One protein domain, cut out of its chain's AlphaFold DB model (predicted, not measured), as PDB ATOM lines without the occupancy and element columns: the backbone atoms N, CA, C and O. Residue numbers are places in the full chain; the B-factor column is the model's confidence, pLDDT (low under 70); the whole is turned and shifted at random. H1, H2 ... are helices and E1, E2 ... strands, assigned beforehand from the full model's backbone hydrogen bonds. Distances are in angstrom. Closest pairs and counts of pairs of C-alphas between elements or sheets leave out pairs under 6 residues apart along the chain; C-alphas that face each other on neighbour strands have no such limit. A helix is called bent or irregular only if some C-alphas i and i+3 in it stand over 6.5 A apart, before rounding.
ATOM      1  N   VAL A   9     163.989 203.342 179.735       96.56
ATOM      2  CA  VAL A   9     163.041 202.965 180.792       96.56
ATOM      3  C   VAL A   9     163.083 201.453 180.994       96.56
ATOM      4  O   VAL A   9     162.702 200.700 180.100       96.56
ATOM      5  N   LEU A  10     163.521 201.003 182.164       96.19
ATOM      6  CA  LEU A  10     163.495 199.600 182.571       96.19
ATOM      7  C   LEU A  10     162.203 199.322 183.342       96.19
ATOM      8  O   LEU A  10     161.871 200.043 184.284       96.19
ATOM      9  N   LEU A  11     161.472 198.286 182.937       96.38
ATOM     10  CA  LEU A  11     160.176 197.904 183.502       96.38
ATOM     11  C   LEU A  11     160.250 196.468 184.014       96.38
ATOM     12  O   LEU A  11     160.651 195.579 183.268       96.38
ATOM     13  N   ASN A  12     159.849 196.235 185.262       94.31
ATOM     14  CA  ASN A  12     159.862 194.907 185.882       94.31
ATOM     15  C   ASN A  12     158.652 194.076 185.409       94.31
ATOM     16  O   ASN A  12     157.635 193.993 186.091       94.31
ATOM     17  N   GLY A  13     158.727 193.518 184.200       90.31
ATOM     18  CA  GLY A  13     157.657 192.712 183.607       90.31
ATOM     19  C   GLY A  13     157.576 191.279 184.134       90.31
ATOM     20  O   GLY A  13     156.556 190.628 183.919       90.31
ATOM     21  N   GLY A  14     158.611 190.801 184.835       87.75
ATOM     22  CA  GLY A  14     158.583 189.508 185.517       87.75
ATOM     23  C   GLY A  14     157.649 189.497 186.729       87.75
ATOM     24  O   GLY A  14     157.066 188.462 187.040       87.75
ATOM     25  N   GLU A  15     157.460 190.649 187.378       90.69
ATOM     26  CA  GLU A  15     156.637 190.769 188.591       90.69
ATOM     27  C   GLU A  15     155.404 191.667 188.416       90.69
ATOM     28  O   GLU A  15     154.447 191.567 189.186       90.69
ATOM     29  N   LEU A  16     155.393 192.544 187.407       92.62
ATOM     30  CA  LEU A  16     154.268 193.431 187.122       92.62
ATOM     31  C   LEU A  16     153.503 192.999 185.875       92.62
ATOM     32  O   LEU A  16     154.070 192.694 184.828       92.62
ATOM     33  N   SER A  17     152.176 193.090 185.950       94.19
ATOM     34  CA  SER A  17     151.320 192.934 184.774       94.19
ATOM     35  C   SER A  17     151.526 194.078 183.772       94.19
ATOM     36  O   SER A  17     151.800 195.217 184.158       94.19
ATOM     37  N   TYR A  18     151.283 193.818 182.484       93.31
ATOM     38  CA  TYR A  18     151.326 194.857 181.445       93.31
ATOM     39  C   TYR A  18     150.417 196.053 181.759       93.31
ATOM     40  O   TYR A  18     150.785 197.199 181.504       93.31
ATOM     41  N   ALA A  19     149.251 195.819 182.370       96.31
ATOM     42  CA  ALA A  19     148.343 196.893 182.768       96.31
ATOM     43  C   ALA A  19     149.023 197.897 183.716       96.31
ATOM     44  O   ALA A  19     148.831 199.103 183.569       96.31
ATOM     45  N   SER A  20     149.880 197.411 184.618       94.94
ATOM     46  CA  SER A  20     150.588 198.216 185.616       94.94
ATOM     47  C   SER A  20     151.668 199.122 185.014       94.94
ATOM     48  O   SER A  20     151.928 200.194 185.563       94.94
ATOM     49  N   TYR A  21     152.289 198.732 183.891       95.19
ATOM     50  CA  TYR A  21     153.415 199.478 183.307       95.19
ATOM     51  C   TYR A  21     153.187 200.041 181.896       95.19
ATOM     52  O   TYR A  21     153.992 200.846 181.423       95.19
ATOM     53  N   SER A  22     152.095 199.678 181.215       96.44
ATOM     54  CA  SER A  22     151.818 200.095 179.830       96.44
ATOM     55  C   SER A  22     151.792 201.617 179.634       96.44
ATOM     56  O   SER A  22     152.168 202.118 178.572       96.44
ATOM     57  N   GLN A  23     151.402 202.377 180.662       96.56
ATOM     58  CA  GLN A  23     151.449 203.841 180.636       96.56
ATOM     59  C   GLN A  23     152.876 204.384 180.469       96.56
ATOM     60  O   GLN A  23     153.085 205.334 179.718       96.56
ATOM     61  N   TYR A  24     153.876 203.744 181.081       95.69
ATOM     62  CA  TYR A  24     155.269 204.177 180.994       95.69
ATOM     63  C   TYR A  24     155.892 203.834 179.641       95.69
ATOM     64  O   TYR A  24     156.682 204.617 179.125       95.69
ATOM     65  N   VAL A  25     155.465 202.732 179.012       95.81
ATOM     66  CA  VAL A  25     155.808 202.417 177.612       95.81
ATOM     67  C   VAL A  25     155.312 203.528 176.685       95.81
ATOM     68  O   VAL A  25     156.067 204.046 175.864       95.81
ATOM     69  N   LYS A  26     154.052 203.957 176.852       95.94
ATOM     70  CA  LYS A  26     153.481 205.067 176.073       95.94
ATOM     71  C   LYS A  26     154.254 206.369 176.296       95.94
ATOM     72  O   LYS A  26     154.530 207.078 175.332       95.94
ATOM     73  N   MET A  27     154.634 206.667 177.539       94.81
ATOM     74  CA  MET A  27     155.428 207.856 177.869       94.81
ATOM     75  C   MET A  27     156.837 207.816 177.265       94.81
ATOM     76  O   MET A  27     157.290 208.837 176.748       94.81
ATOM     77  N   ALA A  28     157.513 206.664 177.298       94.56
ATOM     78  CA  ALA A  28     158.829 206.485 176.687       94.56
ATOM     79  C   ALA A  28     158.763 206.703 175.169       94.56
ATOM     80  O   ALA A  28     159.499 207.536 174.640       94.56
ATOM     81  N   ASN A  29     157.798 206.058 174.502       94.00
ATOM     82  CA  ASN A  29     157.552 206.227 173.069       94.00
ATOM     83  C   ASN A  29     157.274 207.693 172.706       94.00
ATOM     84  O   ASN A  29     157.895 208.231 171.792       94.00
ATOM     85  N   ALA A  30     156.393 208.372 173.450       94.31
ATOM     86  CA  ALA A  30     156.074 209.782 173.214       94.31
ATOM     87  C   ALA A  30     157.278 210.719 173.422       94.31
ATOM     88  O   ALA A  30     157.353 211.782 172.810       94.31
ATOM     89  N   ALA A  31     158.222 210.338 174.286       93.25
ATOM     90  CA  ALA A  31     159.456 211.080 174.527       93.25
ATOM     91  C   ALA A  31     160.604 210.702 173.568       93.25
ATOM     92  O   ALA A  31     161.669 211.316 173.645       93.25
ATOM     93  N   GLY A  32     160.411 209.708 172.691       93.31
ATOM     94  CA  GLY A  32     161.461 209.161 171.828       93.31
ATOM     95  C   GLY A  32     162.571 208.432 172.594       93.31
ATOM     96  O   GLY A  32     163.700 208.392 172.119       93.31
ATOM     97  N   CYS A  33     162.273 207.920 173.791       94.69
ATOM     98  CA  CYS A  33     163.204 207.162 174.631       94.69
ATOM     99  C   CYS A  33     163.029 205.656 174.400       94.69
ATOM    100  O   CYS A  33     161.917 205.185 174.151       94.69
ATOM    101  N   SER A  34     164.103 204.886 174.559       95.56
ATOM    102  CA  SER A  34     164.023 203.423 174.562       95.56
ATOM    103  C   SER A  34     163.359 202.902 175.841       95.56
ATOM    104  O   SER A  34     163.377 203.551 176.890       95.56
ATOM    105  N   PHE A  35     162.795 201.698 175.777       96.44
ATOM    106  CA  PHE A  35     162.330 200.963 176.951       96.44
ATOM    107  C   PHE A  35     162.719 199.487 176.849       96.44
ATOM    108  O   PHE A  35     162.867 198.952 175.750       96.44
ATOM    109  N   LYS A  36     162.878 198.828 177.997       96.12
ATOM    110  CA  LYS A  36     163.136 197.390 178.111       96.12
ATOM    111  C   LYS A  36     162.212 196.806 179.172       96.12
ATOM    112  O   LYS A  36     162.144 197.313 180.289       96.12
ATOM    113  N   VAL A  37     161.513 195.732 178.819       95.44
ATOM    114  CA  VAL A  37     160.742 194.935 179.776       95.44
ATOM    115  C   VAL A  37     161.645 193.805 180.260       95.44
ATOM    116  O   VAL A  37     162.049 192.948 179.476       95.44
ATOM    117  N   VAL A  38     162.008 193.848 181.537       93.56
ATOM    118  CA  VAL A  38     162.873 192.869 182.193       93.56
ATOM    119  C   VAL A  38     161.983 191.798 182.810       93.56
ATOM    120  O   VAL A  38     161.146 192.117 183.648       93.56
ATOM    121  N   ASN A  39     162.144 190.554 182.354       88.38
ATOM    122  CA  ASN A  39     161.350 189.403 182.805       88.38
ATOM    123  C   ASN A  39     162.188 188.331 183.517       88.38
ATOM    124  O   ASN A  39     161.630 187.432 184.139       88.38
ATOM    125  N   HIS A  40     163.516 188.382 183.385       78.81
ATOM    126  CA  HIS A  40     164.425 187.426 184.004       78.81
ATOM    127  C   HIS A  40     165.068 188.074 185.227       78.81
ATOM    128  O   HIS A  40     165.789 189.062 185.094       78.81
ATOM    129  N   HIS A  41     164.777 187.525 186.403       73.00
ATOM    130  CA  HIS A  41     165.233 188.046 187.682       73.00
ATOM    131  C   HIS A  41     165.929 186.924 188.451       73.00
ATOM    132  O   HIS A  41     165.311 185.901 188.737       73.00
ATOM    133  N   GLU A  42     167.204 187.114 188.792       79.06
ATOM    134  CA  GLU A  42     167.928 186.212 189.703       79.06
ATOM    135  C   GLU A  42     167.499 186.424 191.167       79.06
ATOM    136  O   GLU A  42     167.659 185.536 192.002       79.06
ATOM    137  N   ALA A  43     166.914 187.588 191.476       79.62
ATOM    138  CA  ALA A  43     166.394 187.953 192.788       79.62
ATOM    139  C   ALA A  43     165.214 188.935 192.672       79.62
ATOM    140  O   ALA A  43     165.116 189.686 191.698       79.62
ATOM    141  N   HIS A  44     164.351 188.955 193.694       83.69
ATOM    142  CA  HIS A  44     163.254 189.920 193.801       83.69
ATOM    143  C   HIS A  44     163.789 191.355 193.866       83.69
ATOM    144  O   HIS A  44     164.725 191.643 194.616       83.69
ATOM    145  N   SER A  45     163.165 192.265 193.117       86.94
ATOM    146  CA  SER A  45     163.493 193.691 193.143       86.94
ATOM    147  C   SER A  45     162.298 194.503 193.639       86.94
ATOM    148  O   SER A  45     161.214 194.404 193.068       86.94
ATOM    149  N   PRO A  46     162.471 195.400 194.628       86.88
ATOM    150  CA  PRO A  46     161.380 196.259 195.091       86.88
ATOM    151  C   PRO A  46     160.992 197.346 194.070       86.88
ATOM    152  O   PRO A  46     160.030 198.096 194.305       86.88
ATOM    153  N   PHE A  47     161.741 197.467 192.966       89.94
ATOM    154  CA  PHE A  47     161.568 198.490 191.940       89.94
ATOM    155  C   PHE A  47     160.723 197.978 190.771       89.94
ATOM    156  O   PHE A  47     161.057 196.999 190.106       89.94
ATOM    157  N   GLY A  48     159.633 198.696 190.490       92.31
ATOM    158  CA  GLY A  48     158.782 198.441 189.326       92.31
ATOM    159  C   GLY A  48     159.250 199.135 188.043       92.31
ATOM    160  O   GLY A  48     158.989 198.649 186.943       92.31
ATOM    161  N   LEU A  49     159.934 200.274 188.187       94.69
ATOM    162  CA  LEU A  49     160.419 201.117 187.098       94.69
ATOM    163  C   LEU A  49     161.759 201.744 187.487       94.69
ATOM    164  O   LEU A  49     161.898 202.247 188.600       94.69
ATOM    165  N   VAL A  50     162.709 201.758 186.552       94.38
ATOM    166  CA  VAL A  50     163.998 202.453 186.676       94.38
ATOM    167  C   VAL A  50     164.272 203.229 185.386       94.38
ATOM    168  O   VAL A  50     163.930 202.771 184.298       94.38
ATOM    169  N   ILE A  51     164.870 204.416 185.495       94.12
ATOM    170  CA  ILE A  51     165.377 205.170 184.342       94.12
ATOM    171  C   ILE A  51     166.894 205.024 184.333       94.12
ATOM    172  O   ILE A  51     167.574 205.527 185.220       94.12
ATOM    173  N   GLU A  52     167.403 204.329 183.326       93.94
ATOM    174  CA  GLU A  52     168.827 204.119 183.103       93.94
ATOM    175  C   GLU A  52     169.373 205.204 182.171       93.94
ATOM    176  O   GLU A  52     168.763 205.526 181.145       93.94
ATOM    177  N   MET A  53     170.529 205.761 182.527       94.06
ATOM    178  CA  MET A  53     171.295 206.670 181.678       94.06
ATOM    179  C   MET A  53     172.436 205.899 181.002       94.06
ATOM    180  O   MET A  53     172.973 204.978 181.615       94.06
ATOM    181  N   PRO A  54     172.816 206.251 179.759       91.62
ATOM    182  CA  PRO A  54     173.914 205.582 179.057       91.62
ATOM    183  C   PRO A  54     175.273 205.795 179.736       91.62
ATOM    184  O   PRO A  54     176.157 204.953 179.610       91.62
ATOM    185  N   ASP A  55     175.416 206.895 180.476       92.00
ATOM    186  CA  ASP A  55     176.630 207.278 181.188       92.00
ATOM    187  C   ASP A  55     176.388 207.330 182.700       92.00
ATOM    188  O   ASP A  55     175.259 207.521 183.169       92.00
ATOM    189  N   ALA A  56     177.471 207.208 183.474       90.19
ATOM    190  CA  ALA A  56     177.423 207.353 184.921       90.19
ATOM    191  C   ALA A  56     176.940 208.760 185.302       90.19
ATOM    192  O   ALA A  56     177.550 209.768 184.941       90.19
ATOM    193  N   VAL A  57     175.854 208.822 186.070       87.19
ATOM    194  CA  VAL A  57     175.316 210.070 186.613       87.19
ATOM    195  C   VAL A  57     175.541 210.108 188.116       87.19
ATOM    196  O   VAL A  57     175.211 209.161 188.825       87.19
ATOM    197  N   ASN A  58     176.100 211.210 188.613       88.25
ATOM    198  CA  ASN A  58     176.212 211.442 190.049       88.25
ATOM    199  C   ASN A  58     174.947 212.154 190.545       88.25
ATOM    200  O   ASN A  58     174.896 213.383 190.593       88.25
ATOM    201  N   GLN A  59     173.896 211.379 190.821       88.06
ATOM    202  CA  GLN A  59     172.636 211.876 191.370       88.06
ATOM    203  C   GLN A  59     172.340 211.183 192.695       88.06
ATOM    204  O   GLN A  59     172.107 209.979 192.729       88.06
ATOM    205  N   GLU A  60     172.322 211.956 193.779       88.94
ATOM    206  CA  GLU A  60     171.991 211.451 195.116       88.94
ATOM    207  C   GLU A  60     170.479 211.215 195.275       88.94
ATOM    208  O   GLU A  60     170.053 210.248 195.902       88.94
ATOM    209  N   HIS A  61     169.652 212.054 194.642       90.06
ATOM    210  CA  HIS A  61     168.191 211.976 194.710       90.06
ATOM    211  C   HIS A  61     167.612 211.335 193.447       90.06
ATOM    212  O   HIS A  61     167.418 211.998 192.428       90.06
ATOM    213  N   ILE A  62     167.327 210.034 193.529       91.50
ATOM    214  CA  ILE A  62     166.816 209.223 192.409       91.50
ATOM    215  C   ILE A  62     165.374 208.731 192.610       91.50
ATOM    216  O   ILE A  62     164.840 208.012 191.764       91.50
ATOM    217  N   TYR A  63     164.732 209.119 193.715       92.62
ATOM    218  CA  TYR A  63     163.350 208.769 194.039       92.62
ATOM    219  C   TYR A  63     162.415 209.965 193.881       92.62
ATOM    220  O   TYR A  63     162.800 211.117 194.066       92.62
ATOM    221  N   ILE A  64     161.153 209.673 193.570       91.88
ATOM    222  CA  ILE A  64     160.066 210.638 193.712       91.88
ATOM    223  C   ILE A  64     159.550 210.492 195.145       91.88
ATOM    224  O   ILE A  64     158.876 209.515 195.464       91.88
ATOM    225  N   GLU A  65     159.923 211.427 196.015       93.06
ATOM    226  CA  GLU A  65     159.595 211.402 197.444       93.06
ATOM    227  C   GLU A  65     158.194 211.976 197.713       93.06
ATOM    228  O   GLU A  65     158.038 213.058 198.275       93.06
ATOM    229  N   ASP A  66     157.161 211.254 197.281       94.19
ATOM    230  CA  ASP A  66     155.758 211.595 197.530       94.19
ATOM    231  C   ASP A  66     155.156 210.826 198.724       94.19
ATOM    232  O   ASP A  66     155.816 210.032 199.401       94.19
ATOM    233  N   GLU A  67     153.868 211.049 199.002       96.31
ATOM    234  CA  GLU A  67     153.153 210.375 200.094       96.31
ATOM    235  C   GLU A  67     153.172 208.842 199.968       96.31
ATOM    236  O   GLU A  67     153.252 208.131 200.974       96.31
ATOM    237  N   LEU A  68     153.122 208.313 198.739       91.75
ATOM    238  CA  LEU A  68     153.161 206.873 198.487       91.75
ATOM    239  C   LEU A  68     154.545 206.305 198.799       91.75
ATOM    240  O   LEU A  68     154.639 205.243 199.424       91.75
ATOM    241  N   PHE A  69     155.604 207.018 198.416       90.94
ATOM    242  CA  PHE A  69     156.978 206.673 198.759       90.94
ATOM    243  C   PHE A  69     157.175 206.646 200.276       90.94
ATOM    244  O   PHE A  69     157.620 205.630 200.813       90.94
ATOM    245  N   GLN A  70     156.759 207.701 200.984       93.38
ATOM    246  CA  GLN A  70     156.893 207.778 202.441       93.38
ATOM    247  C   GLN A  70     156.113 206.664 203.146       93.38
ATOM    248  O   GLN A  70     156.630 206.013 204.055       93.38
ATOM    249  N   LYS A  71     154.891 206.366 202.685       92.50
ATOM    250  CA  LYS A  71     154.089 205.257 203.216       92.50
ATOM    251  C   LYS A  71     154.770 203.905 202.997       92.50
ATOM    252  O   LYS A  71     154.793 203.083 203.912       92.50
ATOM    253  N   LYS A  72     155.331 203.658 201.808       88.50
ATOM    254  CA  LYS A  72     156.028 202.398 201.501       88.50
ATOM    255  C   LYS A  72     157.312 202.257 202.319       88.50
ATOM    256  O   LYS A  72     157.551 201.186 202.872       88.50
ATOM    257  N   LEU A  73     158.083 203.334 202.455       88.69
ATOM    258  CA  LEU A  73     159.286 203.377 203.283       88.69
ATOM    259  C   LEU A  73     158.959 203.110 204.757       88.69
ATOM    260  O   LEU A  73     159.615 202.292 205.399       88.69
ATOM    261  N   PHE A  74     157.902 203.736 205.280       91.44
ATOM    262  CA  PHE A  74     157.417 203.481 206.634       91.44
ATOM    263  C   PHE A  74     157.033 202.010 206.838       91.44
ATOM    264  O   PHE A  74     157.472 201.393 207.808       91.44
ATOM    265  N   LEU A  75     156.265 201.428 205.911       87.94
ATOM    266  CA  LEU A  75     155.858 200.021 205.983       87.94
ATOM    267  C   LEU A  75     157.057 199.067 205.925       87.94
ATOM    268  O   LEU A  75     157.127 198.145 206.732       87.94
ATOM    269  N   MET A  76     158.024 199.302 205.033       85.19
ATOM    270  CA  MET A  76     159.260 198.511 204.981       85.19
ATOM    271  C   MET A  76     160.030 198.586 206.304       85.19
ATOM    272  O   MET A  76     160.463 197.563 206.829       85.19
ATOM    273  N   ASN A  77     160.153 199.781 206.884       88.31
ATOM    274  CA  ASN A  77     160.829 199.969 208.166       88.31
ATOM    275  C   ASN A  77     160.089 199.308 209.335       88.31
ATOM    276  O   ASN A  77     160.733 198.879 210.290       88.31
ATOM    277  N   LEU A  78     158.758 199.229 209.280       88.19
ATOM    278  CA  LEU A  78     157.955 198.538 210.285       88.19
ATOM    279  C   LEU A  78     158.133 197.016 210.196       88.19
ATOM    280  O   LEU A  78     158.321 196.376 211.227       88.19
ATOM    281  N   LEU A  79     158.123 196.448 208.985       79.81
ATOM    282  CA  LEU A  79     158.322 195.009 208.769       79.81
ATOM    283  C   LEU A  79     159.712 194.543 209.219       79.81
ATOM    284  O   LEU A  79     159.835 193.482 209.811       79.81
ATOM    285  N   ASN A  80     160.744 195.370 209.037       78.56
ATOM    286  CA  ASN A  80     162.109 195.054 209.475       78.56
ATOM    287  C   ASN A  80     162.328 195.151 211.000       78.56
ATOM    288  O   ASN A  80     163.421 194.854 211.478       78.56
ATOM    289  N   ARG A  81     161.334 195.606 211.778       78.44
ATOM    290  CA  ARG A  81     161.433 195.744 213.245       78.44
ATOM    291  C   ARG A  81     160.913 194.538 214.024       78.44
ATOM    292  O   ARG A  81     161.088 194.513 215.240       78.44
TER     293      ARG A  81
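What this domain is: This is residues 9 to 81 of the 83 residues of an uncharacterized protein of Bacillus safensis (UniProt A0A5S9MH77). A small sheet of three short strands has H1 lying over one face, while H2 sits well away from both as an arm at the far end of a long looping link. The free residues 54 to 61 of that link stick out from the body, and H2 makes much of the length. The printed part has 73 residues, with two named helices and three named strands in the order E1, H1, E2, E3, H2; the sheet runs E2, E1, E3 and is mixed, and the class is mixed, helices and strands. The whole is loose, with a radius of gyration of the C-alphas of 14.1 A and spans of 42 by 29 by 25 A.

How they stand to each other: In the sheet, E1, residues 9 to 12, is the inner strand. E2, residues 34 to 38, is its parallel neighbour at 15 degrees, with N 36 and O 9 at 2.8 A and N 11 and O 36 at 2.9 A, within hydrogen-bond range. E3, residues 49 to 52, is its antiparallel neighbour at 145 degrees, with N 10 and O 50 at 2.8 A. H1, residues 18 to 30, is on the sheet at a height of 8.9 A, making two layers, a helix on one face of a sheet. It runs along the strands, at 6 degrees to E1 on the local plane, and lies over E1 and, only just, E2, on which 3 of its C-alphas fall. The closest C-alphas of H1 and E1 are those of Ala 28 and Val 9, 6.9 A apart; those of H1 and E2 are Ala 28 and Ser 34, 6.4 A apart. E1, H1 and E2 form a strand-helix-strand unit, two parallel neighbour strands with a helix between, and its crossover is right-handed. H2, residues 67 to 79, is not on the sheet and is apart from H1, E1 and E2. Every O i to N i+4 pair of H2 is within hydrogen-bond range; in H1, 7 of 9 are.

Where its parts are: E1 begins at C-alpha 9 (163.041, 202.965, 180.792). E2 is 13.1 A long. H1 spans 17.7 A from C-alpha 18 (151.326, 194.857, 181.445); it is irregular, with C-alphas 20 and 23 at 7.6 A. E1 and E3 measure 10.0 A and 9.8 A. H2 spans 18.4 A and ends at C-alpha 79 (158.322, 195.009, 208.769).

The domain as a whole: The C-alphas of Gly 32 and Arg 81 are the two farthest apart, 43.5 A. The body without the stretches that stand free spans 31 by 24 by 20 A. The link from E3 to H2, 14 residues, is long. The printed part has no cut. Its mean pLDDT is 91.0, and no printed residue is under 70.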